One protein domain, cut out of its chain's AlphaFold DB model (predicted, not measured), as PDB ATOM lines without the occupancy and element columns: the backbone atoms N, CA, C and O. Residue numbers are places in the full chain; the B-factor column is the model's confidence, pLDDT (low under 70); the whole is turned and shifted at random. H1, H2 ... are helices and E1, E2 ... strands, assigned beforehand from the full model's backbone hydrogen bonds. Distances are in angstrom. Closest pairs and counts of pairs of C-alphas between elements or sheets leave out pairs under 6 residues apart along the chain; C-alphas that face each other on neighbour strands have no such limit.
ATOM      1  N   THR A  24       9.466 286.114  -2.506       90.94
ATOM      2  CA  THR A  24       8.316 285.828  -1.636       90.94
ATOM      3  C   THR A  24       7.215 285.065  -2.370       90.94
ATOM      4  O   THR A  24       6.762 284.034  -1.880       90.94
ATOM      5  N   VAL A  25       6.834 285.521  -3.570       94.56
ATOM      6  CA  VAL A  25       5.791 284.871  -4.386       94.56
ATOM      7  C   VAL A  25       6.188 283.448  -4.774       94.56
ATOM      8  O   VAL A  25       5.344 282.554  -4.798       94.56
ATOM      9  N   ARG A  26       7.468 283.217  -5.073       95.44
ATOM     10  CA  ARG A  26       7.972 281.883  -5.401       95.44
ATOM     11  C   ARG A  26       7.898 280.945  -4.195       95.44
ATOM     12  O   ARG A  26       7.428 279.823  -4.351       95.44
ATOM     13  N   GLU A  27       8.313 281.402  -3.017       95.31
ATOM     14  CA  GLU A  27       8.217 280.608  -1.785       95.31
ATOM     15  C   GLU A  27       6.759 280.303  -1.408       95.31
ATOM     16  O   GLU A  27       6.447 279.183  -1.004       95.31
ATOM     17  N   ASP A  28       5.841 281.254  -1.606       95.31
ATOM     18  CA  ASP A  28       4.404 281.022  -1.421       95.31
ATOM     19  C   ASP A  28       3.865 279.978  -2.406       95.31
ATOM     20  O   ASP A  28       3.113 279.083  -2.022       95.31
ATOM     21  N   ALA A  29       4.289 280.040  -3.671       96.94
ATOM     22  CA  ALA A  29       3.918 279.045  -4.670       96.94
ATOM     23  C   ALA A  29       4.442 277.644  -4.310       96.94
ATOM     24  O   ALA A  29       3.717 276.664  -4.493       96.94
ATOM     25  N   TYR A  30       5.661 277.535  -3.768       96.81
ATOM     26  CA  TYR A  30       6.193 276.264  -3.267       96.81
ATOM     27  C   TYR A  30       5.375 275.724  -2.098       96.81
ATOM     28  O   TYR A  30       5.042 274.539  -2.099       96.81
ATOM     29  N   LEU A  31       4.989 276.571  -1.143       96.00
ATOM     30  CA  LEU A  31       4.170 276.144  -0.011       96.00
ATOM     31  C   LEU A  31       2.777 275.670  -0.453       96.00
ATOM     32  O   LEU A  31       2.338 274.599  -0.041       96.00
ATOM     33  N   VAL A  32       2.103 276.417  -1.333       96.12
ATOM     34  CA  VAL A  32       0.784 276.035  -1.872       96.12
ATOM     35  C   VAL A  32       0.869 274.723  -2.648       96.12
ATOM     36  O   VAL A  32       0.029 273.838  -2.473       96.12
ATOM     37  N   ARG A  33       1.904 274.566  -3.479       95.69
ATOM     38  CA  ARG A  33       2.156 273.311  -4.189       95.69
ATOM     39  C   ARG A  33       2.396 272.161  -3.211       95.69
ATOM     40  O   ARG A  33       1.776 271.115  -3.369       95.69
ATOM     41  N   ALA A  34       3.216 272.370  -2.179       95.50
ATOM     42  CA  ALA A  34       3.474 271.348  -1.172       95.50
ATOM     43  C   ALA A  34       2.196 270.922  -0.455       95.50
ATOM     44  O   ALA A  34       1.978 269.733  -0.268       95.50
ATOM     45  N   GLN A  35       1.320 271.860  -0.088       95.44
ATOM     46  CA  GLN A  35       0.027 271.537   0.521       95.44
ATOM     47  C   GLN A  35      -0.827 270.642  -0.388       95.44
ATOM     48  O   GLN A  35      -1.450 269.693   0.088       95.44
ATOM     49  N   GLN A  36      -0.856 270.907  -1.696       94.50
ATOM     50  CA  GLN A  36      -1.573 270.062  -2.657       94.50
ATOM     51  C   GLN A  36      -0.940 268.670  -2.779       94.50
ATOM     52  O   GLN A  36      -1.654 267.668  -2.745       94.50
ATOM     53  N   GLU A  37       0.388 268.603  -2.870       94.12
ATOM     54  CA  GLU A  37       1.144 267.349  -2.963       94.12
ATOM     55  C   GLU A  37       0.988 266.505  -1.688       94.12
ATOM     56  O   GLU A  37       0.660 265.324  -1.786       94.12
ATOM     57  N   PHE A  38       1.085 267.103  -0.496       95.62
ATOM     58  CA  PHE A  38       0.826 266.425   0.776       95.62
ATOM     59  C   PHE A  38      -0.576 265.831   0.838       95.62
ATOM     60  O   PHE A  38      -0.732 264.671   1.211       95.62
ATOM     61  N   ASN A  39      -1.598 266.594   0.445       94.94
ATOM     62  CA  ASN A  39      -2.964 266.079   0.410       94.94
ATOM     63  C   ASN A  39      -3.096 264.918  -0.587       94.94
ATOM     64  O   ASN A  39      -3.735 263.920  -0.267       94.94
ATOM     65  N   SER A  40      -2.466 265.008  -1.762       94.12
ATOM     66  CA  SER A  40      -2.461 263.920  -2.746       94.12
ATOM     67  C   SER A  40      -1.800 262.650  -2.200       94.12
ATOM     68  O   SER A  40      -2.342 261.560  -2.375       94.12
ATOM     69  N   ILE A  41      -0.650 262.776  -1.530       94.12
ATOM     70  CA  ILE A  41       0.057 261.645  -0.910       94.12
ATOM     71  C   ILE A  41      -0.772 261.078   0.248       94.12
ATOM     72  O   ILE A  41      -0.901 259.864   0.379       94.12
ATOM     73  N   HIS A  42      -1.395 261.937   1.056       95.12
ATOM     74  CA  HIS A  42      -2.280 261.510   2.134       95.12
ATOM     75  C   HIS A  42      -3.451 260.670   1.605       95.12
ATOM     76  O   HIS A  42      -3.703 259.593   2.136       95.12
ATOM     77  N   GLN A  43      -4.115 261.093   0.522       95.75
ATOM     78  CA  GLN A  43      -5.170 260.283  -0.103       95.75
ATOM     79  C   GLN A  43      -4.646 258.923  -0.587       95.75
ATOM     80  O   GLN A  43      -5.304 257.906  -0.374       95.75
ATOM     81  N   ALA A  44      -3.445 258.879  -1.172       95.38
ATOM     82  CA  ALA A  44      -2.817 257.624  -1.580       95.38
ATOM     83  C   ALA A  44      -2.575 256.679  -0.387       95.38
ATOM     84  O   ALA A  44      -2.847 255.483  -0.477       95.38
ATOM     85  N   LEU A  45      -2.134 257.217   0.755       95.31
ATOM     86  CA  LEU A  45      -1.934 256.457   1.993       95.31
ATOM     87  C   LEU A  45      -3.250 255.935   2.584       95.31
ATOM     88  O   LEU A  45      -3.284 254.821   3.105       95.31
ATOM     89  N   ILE A  46      -4.338 256.707   2.495       96.44
ATOM     90  CA  ILE A  46      -5.666 256.241   2.914       96.44
ATOM     91  C   ILE A  46      -6.118 255.061   2.047       96.44
ATOM     92  O   ILE A  46      -6.501 254.029   2.592       96.44
ATOM     93  N   LEU A  47      -5.989 255.157   0.720       96.75
ATOM     94  CA  LEU A  47      -6.321 254.056  -0.194       96.75
ATOM     95  C   LEU A  47      -5.451 252.812   0.049       96.75
ATOM     96  O   LEU A  47      -5.947 251.684   0.011       96.75
ATOM     97  N   TYR A  48      -4.163 253.011   0.347       96.31
ATOM     98  CA  TYR A  48      -3.266 251.930   0.747       96.31
ATOM     99  C   TYR A  48      -3.786 251.223   2.001       96.31
ATOM    100  O   TYR A  48      -3.942 250.000   2.001       96.31
ATOM    101  N   LYS A  49      -4.108 251.986   3.053       96.44
ATOM    102  CA  LYS A  49      -4.644 251.449   4.308       96.44
ATOM    103  C   LYS A  49      -5.965 250.716   4.098       96.44
ATOM    104  O   LYS A  49      -6.164 249.653   4.677       96.44
ATOM    105  N   GLU A  50      -6.853 251.242   3.260       96.94
ATOM    106  CA  GLU A  50      -8.114 250.577   2.920       96.94
ATOM    107  C   GLU A  50      -7.889 249.223   2.236       96.94
ATOM    108  O   GLU A  50      -8.619 248.268   2.507       96.94
ATOM    109  N   ARG A  51      -6.867 249.111   1.381       97.00
ATOM    110  CA  ARG A  51      -6.555 247.858   0.685       97.00
ATOM    111  C   ARG A  51      -5.831 246.839   1.562       97.00
ATOM    112  O   ARG A  51      -6.159 245.656   1.507       97.00
ATOM    113  N   TYR A  52      -4.816 247.275   2.302       96.38
ATOM    114  CA  TYR A  52      -3.892 246.385   3.012       96.38
ATOM    115  C   TYR A  52      -4.182 246.267   4.514       96.38
ATOM    116  O   TYR A  52      -3.598 245.420   5.185       96.38
ATOM    117  N   GLY A  53      -5.112 247.068   5.038       96.31
ATOM    118  CA  GLY A  53      -5.565 247.050   6.430       96.31
ATOM    119  C   GLY A  53      -4.744 247.922   7.383       96.31
ATOM    120  O   GLY A  53      -5.220 248.216   8.479       96.31
ATOM    121  N   ASP A  54      -3.553 248.365   6.979       95.38
ATOM    122  CA  ASP A  54      -2.673 249.234   7.765       95.38
ATOM    123  C   ASP A  54      -1.868 250.179   6.854       95.38
ATOM    124  O   ASP A  54      -1.807 249.982   5.638       95.38
ATOM    125  N   PHE A  55      -1.267 251.219   7.433       95.25
ATOM    126  CA  PHE A  55      -0.339 252.107   6.734       95.25
ATOM    127  C   PHE A  55       0.986 251.392   6.411       95.25
ATOM    128  O   PHE A  55       1.385 250.477   7.138       95.25
ATOM    129  N   PRO A  56       1.693 251.795   5.340       94.69
ATOM    130  CA  PRO A  56       2.947 251.153   4.974       94.69
ATOM    131  C   PRO A  56       4.045 251.453   6.001       94.69
ATOM    132  O   PRO A  56       4.037 252.504   6.643       94.69
ATOM    133  N   ALA A  57       5.011 250.545   6.136       92.31
ATOM    134  CA  ALA A  57       6.154 250.740   7.026       92.31
ATOM    135  C   ALA A  57       7.023 251.944   6.610       92.31
ATOM    136  O   ALA A  57       7.015 252.356   5.452       92.31
ATOM    137  N   ASP A  58       7.783 252.466   7.574       89.56
ATOM    138  CA  ASP A  58       8.729 253.569   7.386       89.56
ATOM    139  C   ASP A  58       9.750 253.253   6.285       89.56
ATOM    140  O   ASP A  58      10.333 252.160   6.256       89.56
ATOM    141  N   THR A  59      10.000 254.218   5.406       85.25
ATOM    142  CA  THR A  59      11.041 254.138   4.378       85.25
ATOM    143  C   THR A  59      11.849 255.416   4.387       85.25
ATOM    144  O   THR A  59      11.309 256.511   4.353       85.25
ATOM    145  N   ASN A  60      13.174 255.283   4.412       82.31
ATOM    146  CA  ASN A  60      14.057 256.439   4.486       82.31
ATOM    147  C   ASN A  60      14.054 257.211   3.160       82.31
ATOM    148  O   ASN A  60      14.831 256.875   2.262       82.31
ATOM    149  N   ARG A  61      13.224 258.260   3.075       79.94
ATOM    150  CA  ARG A  61      13.143 259.205   1.948       79.94
ATOM    151  C   ARG A  61      12.957 258.525   0.598       79.94
ATOM    152  O   ARG A  61      13.548 258.927  -0.404       79.94
ATOM    153  N   ASP A  62      12.151 257.478   0.608       82.88
ATOM    154  CA  ASP A  62      11.815 256.681  -0.560       82.88
ATOM    155  C   ASP A  62      10.344 256.277  -0.491       82.88
ATOM    156  O   ASP A  62       9.698 256.411   0.554       82.88
ATOM    157  N   ILE A  63       9.825 255.764  -1.599       84.38
ATOM    158  CA  ILE A  63       8.469 255.250  -1.672       84.38
ATOM    159  C   ILE A  63       8.288 254.030  -0.760       84.38
ATOM    160  O   ILE A  63       9.040 253.056  -0.857       84.38
ATOM    161  N   PRO A  64       7.267 254.031   0.109       87.12
ATOM    162  CA  PRO A  64       6.888 252.823   0.816       87.12
ATOM    163  C   PRO A  64       6.372 251.756  -0.169       87.12
ATOM    164  O   PRO A  64       5.504 252.070  -0.989       87.12
ATOM    165  N   PRO A  65       6.840 250.494  -0.093       88.00
ATOM    166  CA  PRO A  65       6.454 249.458  -1.046       88.00
ATOM    167  C   PRO A  65       4.938 249.245  -1.143       88.00
ATOM    168  O   PRO A  65       4.252 249.009  -0.143       88.00
ATOM    169  N   GLY A  66       4.425 249.270  -2.372       89.44
ATOM    170  CA  GLY A  66       3.010 249.121  -2.709       89.44
ATOM    171  C   GLY A  66       2.237 250.443  -2.745       89.44
ATOM    172  O   GLY A  66       1.091 250.453  -3.196       89.44
ATOM    173  N   LEU A  67       2.827 251.558  -2.298       91.19
ATOM    174  CA  LEU A  67       2.193 252.875  -2.384       91.19
ATOM    175  C   LEU A  67       2.193 253.429  -3.818       91.19
ATOM    176  O   LEU A  67       1.344 254.255  -4.152       91.19
ATOM    177  N   GLU A  68       3.086 252.933  -4.681       91.38
ATOM    178  CA  GLU A  68       3.206 253.294  -6.098       91.38
ATOM    179  C   GLU A  68       1.862 253.193  -6.825       91.38
ATOM    180  O   GLU A  68       1.544 254.035  -7.657       91.38
ATOM    181  N   GLU A  69       1.039 252.195  -6.499       92.38
ATOM    182  CA  GLU A  69      -0.245 251.981  -7.171       92.38
ATOM    183  C   GLU A  69      -1.252 253.120  -6.931       92.38
ATOM    184  O   GLU A  69      -2.126 253.371  -7.761       92.38
ATOM    185  N   PHE A  70      -1.135 253.817  -5.802       93.19
ATOM    186  CA  PHE A  70      -2.088 254.848  -5.386       93.19
ATOM    187  C   PHE A  70      -1.597 256.268  -5.661       93.19
ATOM    188  O   PHE A  70      -2.365 257.225  -5.539       93.19
ATOM    189  N   LEU A  71      -0.330 256.424  -6.042       89.12
ATOM    190  CA  LEU A  71       0.210 257.703  -6.477       89.12
ATOM    191  C   LEU A  71      -0.103 257.907  -7.958       89.12
ATOM    192  O   LEU A  71       0.207 257.058  -8.786       89.12
ATOM    193  N   GLY A  72      -0.643 259.076  -8.314       81.12
ATOM    194  CA  GLY A  72      -0.952 259.420  -9.708       81.12
ATOM    195  C   GLY A  72       0.182 259.121 -10.710       81.12
ATOM    196  O   GLY A  72      -0.089 258.500 -11.736       81.12
ATOM    197  N   PRO A  73       1.444 259.519 -10.438       80.94
ATOM    198  CA  PRO A  73       2.576 259.201 -11.311       80.94
ATOM    199  C   PRO A  73       3.234 257.837 -11.036       80.94
ATOM    200  O   PRO A  73       4.139 257.461 -11.775       80.94
ATOM    201  N   GLY A  74       2.848 257.124  -9.973       80.44
ATOM    202  CA  GLY A  74       3.506 255.889  -9.529       80.44
ATOM    203  C   GLY A  74       4.954 256.049  -9.057       80.44
ATOM    204  O   GLY A  74       5.683 255.068  -8.958       80.44
ATOM    205  N   ILE A  75       5.384 257.284  -8.800       84.25
ATOM    206  CA  ILE A  75       6.744 257.646  -8.393       84.25
ATOM    207  C   ILE A  75       6.638 258.555  -7.168       84.25
ATOM    208  O   ILE A  75       5.741 259.402  -7.110       84.25
ATOM    209  N   TRP A  76       7.555 258.402  -6.208       83.25
ATOM    210  CA  TRP A  76       7.687 259.335  -5.089       83.25
ATOM    211  C   TRP A  76       8.160 260.698  -5.599       83.25
ATOM    212  O   TRP A  76       9.226 260.773  -6.214       83.25
ATOM    213  N   PRO A  77       7.385 261.774  -5.414       80.12
ATOM    214  CA  PRO A  77       7.779 263.069  -5.934       80.12
ATOM    215  C   PRO A  77       8.932 263.671  -5.119       80.12
ATOM    216  O   PRO A  77       9.004 263.521  -3.898       80.12
ATOM    217  N   ASP A  78       9.797 264.430  -5.795       88.56
ATOM    218  CA  ASP A  78      10.597 265.452  -5.119       88.56
ATOM    219  C   ASP A  78       9.658 266.466  -4.451       88.56
ATOM    220  O   ASP A  78       8.544 266.710  -4.928       88.56
ATOM    221  N   SER A  79      10.112 267.085  -3.363       91.06
ATOM    222  CA  SER A  79       9.314 268.106  -2.687       91.06
ATOM    223  C   SER A  79       9.294 269.417  -3.482       91.06
ATOM    224  O   SER A  79      10.142 269.669  -4.343       91.06
ATOM    225  N   SER A  80       8.309 270.273  -3.206       93.31
ATOM    226  CA  SER A  80       8.080 271.505  -3.965       93.31
ATOM    227  C   SER A  80       9.263 272.484  -3.951       93.31
ATOM    228  O   SER A  80       9.407 273.270  -4.894       93.31
ATOM    229  N   TRP A  81      10.130 272.427  -2.931       94.31
ATOM    230  CA  TRP A  81      11.339 273.249  -2.845       94.31
ATOM    231  C   TRP A  81      12.530 272.629  -3.600       94.31
ATOM    232  O   TRP A  81      12.790 271.427  -3.497       94.31
ATOM    233  N   PRO A  82      13.344 273.431  -4.309       91.00
ATOM    234  CA  PRO A  82      14.489 272.913  -5.055       91.00
ATOM    235  C   PRO A  82      15.504 272.149  -4.189       91.00
ATOM    236  O   PRO A  82      16.148 272.729  -3.315       91.00
ATOM    237  N   GLY A  83      15.722 270.868  -4.505       88.38
ATOM    238  CA  GLY A  83      16.684 270.005  -3.804       88.38
ATOM    239  C   GLY A  83      16.165 269.405  -2.494       88.38
ATOM    240  O   GLY A  83      16.961 268.886  -1.713       88.38
ATOM    241  N   SER A  84      14.856 269.484  -2.256       91.12
ATOM    242  CA  SER A  84      14.184 268.857  -1.119       91.12
ATOM    243  C   SER A  84      13.409 267.612  -1.552       91.12
ATOM    244  O   SER A  84      13.012 267.492  -2.709       91.12
ATOM    245  N   VAL A  85      13.185 266.687  -0.620       90.50
ATOM    246  CA  VAL A  85      12.517 265.401  -0.881       90.50
ATOM    247  C   VAL A  85      11.403 265.158   0.124       90.50
ATOM    248  O   VAL A  85      11.528 265.560   1.282       90.50
ATOM    249  N   TYR A  86      10.325 264.508  -0.310       92.25
ATOM    250  CA  TYR A  86       9.330 263.990   0.620       92.25
ATOM    251  C   TYR A  86       9.846 262.744   1.343       92.25
ATOM    252  O   TYR A  86      10.664 261.991   0.821       92.25
ATOM    253  N   ASP A  87       9.345 262.530   2.548       92.00
ATOM    254  CA  ASP A  87       9.737 261.463   3.458       92.00
ATOM    255  C   ASP A  87       8.471 260.951   4.139       92.00
ATOM    256  O   ASP A  87       7.684 261.748   4.665       92.00
ATOM    257  N   TRP A  88       8.231 259.647   4.047       93.94
ATOM    258  CA  TRP A  88       7.146 259.005   4.773       93.94
ATOM    259  C   TRP A  88       7.674 258.618   6.142       93.94
ATOM    260  O   TRP A  88       8.568 257.787   6.221       93.94
ATOM    261  N   ASP A  89       7.109 259.215   7.188       94.00
ATOM    262  CA  ASP A  89       7.540 258.986   8.557       94.00
ATOM    263  C   ASP A  89       6.499 258.102   9.267       94.00
ATOM    264  O   ASP A  89       5.386 258.549   9.565       94.00
ATOM    265  N   TYR A  90       6.871 256.859   9.576       95.31
ATOM    266  CA  TYR A  90       6.120 255.963  10.462       95.31
ATOM    267  C   TYR A  90       6.992 255.625  11.667       95.31
ATOM    268  O   TYR A  90       7.762 254.660  11.674       95.31
ATOM    269  N   TRP A  91       6.830 256.379  12.750       95.06
ATOM    270  CA  TRP A  91       7.677 256.241  13.931       95.06
ATOM    271  C   TRP A  91       6.930 255.719  15.154       95.06
ATOM    272  O   TRP A  91       5.723 255.896  15.315       95.06
ATOM    273  N   THR A  92       7.672 255.088  16.064       96.38
ATOM    274  CA  THR A  92       7.242 254.948  17.462       96.38
ATOM    275  C   THR A  92       7.443 256.285  18.162       96.38
ATOM    276  O   THR A  92       8.527 256.856  18.052       96.38
ATOM    277  N   ASP A  93       6.443 256.772  18.895       95.75
ATOM    278  CA  ASP A  93       6.595 258.008  19.664       95.75
ATOM    279  C   ASP A  93       7.651 257.810  20.776       95.75
ATOM    280  O   ASP A  93       7.521 256.886  21.588       95.75
ATOM    281  N   PRO A  94       8.726 258.625  20.818       95.25
ATOM    282  CA  PRO A  94       9.765 258.499  21.836       95.25
ATOM    283  C   PRO A  94       9.271 258.891  23.237       95.25
ATOM    284  O   PRO A  94       9.866 258.461  24.225       95.25
ATOM    285  N   ASP A  95       8.196 259.678  23.325       94.62
ATOM    286  CA  ASP A  95       7.601 260.141  24.578       94.62
ATOM    287  C   ASP A  95       6.508 259.177  25.088       94.62
ATOM    288  O   ASP A  95       6.221 259.136  26.286       94.62
ATOM    289  N   ASP A  96       5.920 258.363  24.201       95.12
ATOM    290  CA  ASP A  96       4.935 257.323  24.531       95.12
ATOM    291  C   ASP A  96       5.087 256.094  23.608       95.12
ATOM    292  O   ASP A  96       4.463 256.036  22.547       95.12
ATOM    293  N   PRO A  97       5.848 255.057  24.011       93.69
ATOM    294  CA  PRO A  97       6.149 253.902  23.158       93.69
ATOM    295  C   PRO A  97       4.937 253.097  22.661       93.69
ATOM    296  O   PRO A  97       5.091 252.245  21.787       93.69
ATOM    297  N   ASN A  98       3.744 253.329  23.220       95.75
ATOM    298  CA  ASN A  98       2.506 252.681  22.780       95.75
ATOM    299  C   ASN A  98       1.797 253.442  21.652       95.75
ATOM    300  O   ASN A  98       0.788 252.962  21.135       95.75
ATOM    301  N   LYS A  99       2.290 254.628  21.283       95.94
ATOM    302  CA  LYS A  99       1.735 255.460  20.220       95.94
ATOM    303  C   LYS A  99       2.648 255.485  19.006       95.94
ATOM    304  O   LYS A  99       3.860 255.262  19.080       95.94
ATOM    305  N   ARG A 100       2.030 255.765  17.864       95.81
ATOM    306  CA  ARG A 100       2.715 255.991  16.598       95.81
ATOM    307  C   ARG A 100       2.634 257.459  16.216       95.81
ATOM    308  O   ARG A 100       1.693 258.151  16.599       95.81
ATOM    309  N   ILE A 101       3.630 257.901  15.463       96.44
ATOM    310  CA  ILE A 101       3.631 259.181  14.764       96.44
ATOM    311  C   ILE A 101       3.628 258.847  13.281       96.44
ATOM    312  O   ILE A 101       4.538 258.164  12.811       96.44
ATOM    313  N   LEU A 102       2.596 259.303  12.578       96.50
ATOM    314  CA  LEU A 102       2.463 259.148  11.139       96.50
ATOM    315  C   LEU A 102       2.377 260.530  10.511       96.50
ATOM    316  O   LEU A 102       1.473 261.313  10.824       96.50
ATOM    317  N   GLN A 103       3.316 260.839   9.626       96.50
ATOM    318  CA  GLN A 103       3.368 262.128   8.949       96.50
ATOM    319  C   GLN A 103       4.099 262.016   7.610       96.50
ATOM    320  O   GLN A 103       4.814 261.055   7.341       96.50
ATOM    321  N   ILE A 104       3.921 263.024   6.764       95.38
ATOM    322  CA  ILE A 104       4.709 263.191   5.541       95.38
ATOM    323  C   ILE A 104       5.568 264.432   5.744       95.38
ATOM    324  O   ILE A 104       5.024 265.496   6.038       95.38
ATOM    325  N   SER A 105       6.879 264.325   5.567       95.25
ATOM    326  CA  SER A 105       7.816 265.434   5.760       95.25
ATOM    327  C   SER A 105       8.485 265.838   4.456       95.25
ATOM    328  O   SER A 105       8.968 264.998   3.715       95.25
ATOM    329  N   ALA A 106       8.593 267.134   4.194       95.44
ATOM    330  CA  ALA A 106       9.520 267.690   3.220       95.44
ATOM    331  C   ALA A 106      10.864 267.973   3.911       95.44
ATOM    332  O   ALA A 106      10.963 268.807   4.817       95.44
ATOM    333  N   ARG A 107      11.904 267.253   3.482       93.75
ATOM    334  CA  ARG A 107      13.278 267.332   3.991       93.75
ATOM    335  C   ARG A 107      14.122 268.210   3.076       93.75
ATOM    336  O   ARG A 107      14.253 267.932   1.888       93.75
ATOM    337  N   PHE A 108      14.766 269.227   3.639       94.81
ATOM    338  CA  PHE A 108      15.502 270.251   2.878       94.81
ATOM    339  C   PHE A 108      16.975 269.939   2.615       94.81
ATOM    340  O   PHE A 108      17.669 270.717   1.965       94.81
ATOM    341  N   CYS A 109      17.465 268.822   3.143       90.50
ATOM    342  CA  CYS A 109      18.856 268.404   3.024       90.50
ATOM    343  C   CYS A 109      18.922 267.123   2.198       90.50
ATOM    344  O   CYS A 109      18.187 266.192   2.532       90.50
ATOM    345  N   PRO A 110      19.808 266.999   1.198       82.38
ATOM    346  CA  PRO A 110      19.988 265.740   0.481       82.38
ATOM    347  C   PRO A 110      20.469 264.612   1.408       82.38
ATOM    348  O   PRO A 110      21.126 264.856   2.427       82.38
ATOM    349  N   ILE A 111      20.160 263.363   1.049       75.38
ATOM    350  CA  ILE A 111      20.604 262.183   1.807       75.38
ATOM    351  C   ILE A 111      22.133 262.156   1.844       75.38
ATOM    352  O   ILE A 111      22.792 262.223   0.810       75.38
ATOM    353  N   GLY A 112      22.706 262.082   3.047       77.88
ATOM    354  CA  GLY A 112      24.157 262.022   3.234       77.88
ATOM    355  C   GLY A 112      24.908 263.339   2.990       77.88
ATOM    356  O   GLY A 112      26.130 263.349   3.124       77.88
ATOM    357  N   ALA A 113      24.220 264.453   2.701       84.19
ATOM    358  CA  ALA A 113      24.848 265.764   2.503       84.19
ATOM    359  C   ALA A 113      24.254 266.873   3.411       84.19
ATOM    360  O   ALA A 113      23.648 267.825   2.911       84.19
ATOM    361  N   PRO A 114      24.482 266.809   4.742       83.62
ATOM    362  CA  PRO A 114      24.045 267.818   5.721       83.62
ATOM    363  C   PRO A 114      24.388 269.268   5.382       83.62
ATOM    364  O   PRO A 114      23.690 270.192   5.769       83.62
ATOM    365  N   SER A 115      25.511 269.486   4.702       87.00
ATOM    366  CA  SER A 115      26.021 270.824   4.406       87.00
ATOM    367  C   SER A 115      25.361 271.466   3.184       87.00
ATOM    368  O   SER A 115      25.713 272.586   2.829       87.00
ATOM    369  N   GLN A 116      24.465 270.749   2.500       89.50
ATOM    370  CA  GLN A 116      23.817 271.191   1.263       89.50
ATOM    371  C   GLN A 116      22.328 271.505   1.455       89.50
ATOM    372  O   GLN A 116      21.594 271.583   0.470       89.50
ATOM    373  N   CYS A 117      21.876 271.674   2.701       92.00
ATOM    374  CA  CYS A 117      20.491 272.026   2.988       92.00
ATOM    375  C   CYS A 117      20.091 273.348   2.321       92.00
ATOM    376  O   CYS A 117      20.858 274.314   2.326       92.00
ATOM    377  N   ARG A 118      18.872 273.395   1.781       93.94
ATOM    378  CA  ARG A 118      18.267 274.602   1.208       93.94
ATOM    379  C   ARG A 118      16.913 274.840   1.853       93.94
ATOM    380  O   ARG A 118      15.928 274.219   1.463       93.94
ATOM    381  N   PHE A 119      16.888 275.709   2.855       95.38
ATOM    382  CA  PHE A 119      15.673 276.015   3.601       95.38
ATOM    383  C   PHE A 119      14.824 277.086   2.899       95.38
ATOM    384  O   PHE A 119      15.376 277.905   2.160       95.38
ATOM    385  N   PRO A 120      13.500 277.096   3.131       95.50
ATOM    386  CA  PRO A 120      12.610 278.136   2.622       95.50
ATOM    387  C   PRO A 120      13.017 279.533   3.109       95.50
ATOM    388  O   PRO A 120      13.322 279.730   4.284       95.50
ATOM    389  N   GLU A 121      12.966 280.535   2.228       93.44
ATOM    390  CA  GLU A 121      13.235 281.942   2.576       93.44
ATOM    391  C   GLU A 121      11.981 282.599   3.195       93.44
ATOM    392  O   GLU A 121      11.431 283.568   2.667       93.44
ATOM    393  N   LYS A 122      11.480 282.040   4.306       94.44
ATOM    394  CA  LYS A 122      10.270 282.503   5.010       94.44
ATOM    395  C   LYS A 122      10.529 282.697   6.499       94.44
ATOM    396  O   LYS A 122      11.374 282.031   7.082       94.44
ATOM    397  N   GLU A 123       9.763 283.590   7.128       93.75
ATOM    398  CA  GLU A 123       9.903 283.899   8.559       93.75
ATOM    399  C   GLU A 123       9.729 282.655   9.443       93.75
ATOM    400  O   GLU A 123      10.551 282.410  10.323       93.75
ATOM    401  N   TRP A 124       8.740 281.811   9.129       93.94
ATOM    402  CA  TRP A 124       8.489 280.540   9.820       93.94
ATOM    403  C   TRP A 124       9.600 279.494   9.645       93.94
ATOM    404  O   TRP A 124       9.588 278.484  10.338       93.94
ATOM    405  N   ALA A 125      10.537 279.716   8.720       95.94
ATOM    406  CA  ALA A 125      11.688 278.851   8.470       95.94
ATOM    407  C   ALA A 125      13.019 279.476   8.920       95.94
ATOM    408  O   ALA A 125      14.085 278.925   8.643       95.94
ATOM    409  N   SER A 126      12.989 280.643   9.571       95.62
ATOM    410  CA  SER A 126      14.194 281.435   9.862       95.62
ATOM    411  C   SER A 126      15.186 280.748  10.809       95.62
ATOM    412  O   SER A 126      16.379 281.049  10.769       95.62
ATOM    413  N   ASP A 127      14.711 279.809  11.622       96.19
ATOM    414  CA  ASP A 127      15.474 279.019  12.586       96.19
ATOM    415  C   ASP A 127      15.580 277.533  12.197       96.19
ATOM    416  O   ASP A 127      15.954 276.695  13.022       96.19
ATOM    417  N   PHE A 128      15.284 277.196  10.936       96.81
ATOM    418  CA  PHE A 128      15.385 275.822  10.459       96.81
ATOM    419  C   PHE A 128      16.826 275.308  10.484       96.81
ATOM    420  O   PHE A 128      17.773 275.974  10.059       96.81
ATOM    421  N   ASP A 129      16.974 274.065  10.937       95.31
ATOM    422  CA  ASP A 129      18.219 273.312  10.908       95.31
ATOM    423  C   ASP A 129      18.066 271.999  10.127       95.31
ATOM    424  O   ASP A 129      17.042 271.718   9.505       95.31
ATOM    425  N   ILE A 130      19.105 271.163  10.139       93.94
ATOM    426  CA  ILE A 130      19.122 269.878   9.423       93.94
ATOM    427  C   ILE A 130      17.967 268.926   9.804       93.94
ATOM    428  O   ILE A 130      17.618 268.040   9.026       93.94
ATOM    429  N   ASN A 131      17.389 269.083  10.996       94.81
ATOM    430  CA  ASN A 131      16.276 268.274  11.495       94.81
ATOM    431  C   ASN A 131      14.930 268.994  11.358       94.81
ATOM    432  O   ASN A 131      13.905 268.444  11.757       94.81
ATOM    433  N   SER A 132      14.916 270.214  10.828       96.75
ATOM    434  CA  SER A 132      13.687 270.927  10.521       96.75
ATOM    435  C   SER A 132      13.041 270.379   9.259       96.75
ATOM    436  O   SER A 132      13.704 269.934   8.317       96.75
ATOM    437  N   ALA A 133      11.716 270.409   9.248       96.50
ATOM    438  CA  ALA A 133      10.916 269.956   8.130       96.50
ATOM    439  C   ALA A 133       9.638 270.783   8.034       96.50
ATOM    440  O   ALA A 133       9.140 271.321   9.025       96.50
ATOM    441  N   VAL A 134       9.096 270.837   6.825       97.44
ATOM    442  CA  VAL A 134       7.678 271.128   6.624       97.44
ATOM    443  C   VAL A 134       6.968 269.783   6.632       97.44
ATOM    444  O   VAL A 134       7.409 268.892   5.915       97.44
ATOM    445  N   TYR A 135       5.909 269.602   7.410       97.12
ATOM    446  CA  TYR A 135       5.268 268.293   7.537       97.12
ATOM    447  C   TYR A 135       3.744 268.366   7.550       97.12
ATOM    448  O   TYR A 135       3.146 269.352   7.977       97.12
ATOM    449  N   TYR A 136       3.120 267.294   7.071       97.44
ATOM    450  CA  TYR A 136       1.687 267.043   7.129       97.44
ATOM    451  C   TYR A 136       1.423 265.956   8.165       97.44
ATOM    452  O   TYR A 136       1.860 264.816   7.996       97.44
ATOM    453  N   CYS A 137       0.716 266.304   9.235       97.25
ATOM    454  CA  CYS A 137       0.431 265.395  10.332       97.25
ATOM    455  C   CYS A 137      -0.781 264.512  10.024       97.25
ATOM    456  O   CYS A 137      -1.857 265.029   9.726       97.25
ATOM    457  N   ILE A 138      -0.624 263.191  10.114       96.50
ATOM    458  CA  ILE A 138      -1.723 262.232   9.923       96.50
ATOM    459  C   ILE A 138      -2.195 261.694  11.271       96.50
ATOM    460  O   ILE A 138      -3.396 261.662  11.532       96.50
ATOM    461  N   GLU A 139      -1.265 261.277  12.131       95.69
ATOM    462  CA  GLU A 139      -1.584 260.683  13.429       95.69
ATOM    463  C   GLU A 139      -0.468 260.937  14.451       95.69
ATOM    464  O   GLU A 139       0.718 260.929  14.119       95.69
ATOM    465  N   GLY A 140      -0.856 261.102  15.717       95.25
ATOM    466  CA  GLY A 140       0.073 261.205  16.840       95.25
ATOM    467  C   GLY A 140       0.658 262.600  17.055       95.25
ATOM    468  O   GLY A 140       0.140 263.610  16.577       95.25
ATOM    469  N   ALA A 141       1.736 262.656  17.838       95.50
ATOM    470  CA  ALA A 141       2.452 263.885  18.164       95.50
ATOM    471  C   ALA A 141       3.509 264.209  17.091       95.50
ATOM    472  O   ALA A 141       4.718 264.059  17.316       95.50
ATOM    473  N   CYS A 142       3.025 264.615  15.915       96.50
ATOM    474  CA  CYS A 142       3.844 264.993  14.764       96.50
ATOM    475  C   CYS A 142       4.846 266.099  15.099       96.50
ATOM    476  O   CYS A 142       4.578 266.986  15.911       96.50
ATOM    477  N   ARG A 143       6.019 266.027  14.472       96.50
ATOM    478  CA  ARG A 143       7.188 266.834  14.828       96.50
ATOM    479  C   ARG A 143       8.188 266.885  13.685       96.50
ATOM    480  O   ARG A 143       8.215 265.997  12.840       96.50
ATOM    481  N   SER A 144       9.088 267.861  13.709       96.12
ATOM    482  CA  SER A 144      10.075 268.044  12.640       96.12
ATOM    483  C   SER A 144      10.952 266.820  12.398       96.12
ATOM    484  O   SER A 144      11.246 266.509  11.253       96.12
ATOM    485  N   HIS A 145      11.366 266.102  13.443       94.94
ATOM    486  CA  HIS A 145      12.182 264.894  13.322       94.94
ATOM    487  C   HIS A 145      12.034 264.013  14.567       94.94
ATOM    488  O   HIS A 145      11.881 264.535  15.671       94.94
ATOM    489  N   LEU A 146      12.148 262.690  14.416       94.81
ATOM    490  CA  LEU A 146      11.971 261.732  15.514       94.81
ATOM    491  C   LEU A 146      12.897 261.990  16.714       94.81
ATOM    492  O   LEU A 146      12.494 261.870  17.865       94.81
ATOM    493  N   SER A 147      14.152 262.359  16.447       94.44
ATOM    494  CA  SER A 147      15.158 262.627  17.489       94.44
ATOM    495  C   SER A 147      15.004 263.988  18.180       94.44
ATOM    496  O   SER A 147      15.861 264.369  18.982       94.44
ATOM    497  N   LYS A 148      13.965 264.751  17.836       96.31
ATOM    498  CA  LYS A 148      13.742 266.114  18.311       96.31
ATOM    499  C   LYS A 148      12.437 266.215  19.105       96.31
ATOM    500  O   LYS A 148      11.520 265.423  18.888       96.31
ATOM    501  N   PRO A 149      12.345 267.173  20.045       95.19
ATOM    502  CA  PRO A 149      11.090 267.445  20.732       95.19
ATOM    503  C   PRO A 149      10.049 268.019  19.760       95.19
ATOM    504  O   PRO A 149      10.392 268.539  18.699       95.19
ATOM    505  N   ILE A 150       8.774 267.963  20.154       93.56
ATOM    506  CA  ILE A 150       7.632 268.436  19.348       93.56
ATOM    507  C   ILE A 150       7.764 269.918  18.957       93.56
ATOM    508  O   ILE A 150       7.320 270.314  17.888       93.56
ATOM    509  N   ASN A 151       8.404 270.732  19.799       94.19
ATOM    510  CA  ASN A 151       8.595 272.167  19.583       94.19
ATOM    511  C   ASN A 151       9.895 272.531  18.841       94.19
ATOM    512  O   ASN A 151      10.262 273.705  18.814       94.19
ATOM    513  N   HIS A 152      10.631 271.556  18.298       97.12
ATOM    514  CA  HIS A 152      11.791 271.843  17.449       97.12
ATOM    515  C   HIS A 152      11.349 272.601  16.189       97.12
ATOM    516  O   HIS A 152      10.294 272.264  15.651       97.12
ATOM    517  N   PRO A 153      12.140 273.564  15.676       97.44
ATOM    518  CA  PRO A 153      11.780 274.339  14.492       97.44
ATOM    519  C   PRO A 153      11.281 273.474  13.333       97.44
ATOM    520  O   PRO A 153      11.939 272.514  12.914       97.44
ATOM    521  N   GLY A 154      10.089 273.793  12.841       96.56
ATOM    522  CA  GLY A 154       9.379 273.076  11.791       96.56
ATOM    523  C   GLY A 154       8.052 273.747  11.485       96.56
ATOM    524  O   GLY A 154       7.613 274.640  12.208       96.56
ATOM    525  N   TYR A 155       7.412 273.318  10.403       96.88
ATOM    526  CA  TYR A 155       6.152 273.908   9.966       96.88
ATOM    527  C   TYR A 155       5.132 272.821   9.643       96.88
ATOM    528  O   TYR A 155       5.281 272.089   8.664       96.88
ATOM    529  N   CYS A 156       4.092 272.725  10.467       96.50
ATOM    530  CA  CYS A 156       2.989 271.806  10.230       96.50
ATOM    531  C   CYS A 156       1.950 272.449   9.307       96.50
ATOM    532  O   CYS A 156       1.326 273.442   9.672       96.50
ATOM    533  N   VAL A 157       1.727 271.874   8.126       95.88
ATOM    534  CA  VAL A 157       0.844 272.478   7.110       95.88
ATOM    535  C   VAL A 157      -0.651 272.316   7.400       95.88
ATOM    536  O   VAL A 157      -1.463 272.995   6.780       95.88
TER     537      VAL A 157
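What this domain is: This is residues 24 to 157 of the 161 residues of an uncharacterized protein of Parcubacteria bacterium OLB19 (UniProt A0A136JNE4). One long helix, H1, runs slantwise over one face of a small, twisted sheet of three strands, and long loops make up much of the rest. The short helix H2 packs on H1 at residues 44 to 48, away from the sheet, and the last stretch, residues 140 to 157, folds back to E3, where residues 155 to 156 pair with it. The printed part has 134 residues, with the named elements H1, H2, E1, E2, E3 in that order; the sheet's order is E1 - E2 - E3, all antiparallel. The class is mixed, helices and strands, with 56 of the 134 residues, under half, in named elements. The whole is compact, with a radius of gyration of the C-alphas of 14.4 A and spans of 40 by 36 by 26 A.

Where its parts are: H1, residues 24 to 52, begins with C-alpha 24 at (8.316, 285.828, -1.636) and is 41.5 A long from first to last C-alpha. H2 has the four residues 67 to 70. E1, residues 85 to 92, begins with C-alpha 85 at (12.517, 265.401, -0.881) and is 21.8 A long. E2, residues 100 to 107, is 20.0 A long and bends by 58 degrees at residue 104. E3, residues 133 to 139, is 16.4 A long and ends with C-alpha 139 at (-1.584, 260.683, 13.429).

How they stand to each other: E1, E2 and E3 form a meander, each strand the antiparallel neighbour of the one before. In the hairpin of E1 and E2, N 87 and O 105 are 2.8 A apart, within hydrogen-bond range. In the hairpin of E2 and E3, N 136 and O 104 are 2.8 A apart, also within range. Residues 134 to 135 of E3 pair, parallel, with residues 155 to 156. H1 is on the sheet at a height of 8.8 A, giving two layers, a helix on one face of a sheet. It lies over E2 and E3, and on the local plane its line and that of E2 stand at 34 degrees, slantwise to the strands. The closest C-alphas of H1 and E3 are those of Phe 38 and Tyr 136, 6.4 A apart. H1 and E1 are near each other, with 6 pairs of C-alphas within 10 A. H1 touches H2 with residues 44 to 48 alone; the closest C-alphas, of Ala 44 and Phe 70, are 4.8 A apart. H2 is not on the sheet, and it is apart from E2 and E3. Every O i to N i+4 pair is within hydrogen-bond range in H1; H2 is too short for such a pair.

The domain as a whole: The two C-alphas farthest apart are those of Val 25 and Asn 98, at 42.2 A. The printed part has no cut. The links H1 to H2, H2 to E1 and E2 to E3 are long, the last with 25 residues; E1 to E2 is short. The mean pLDDT of the printed part is 93.0, and no printed residue is under 70.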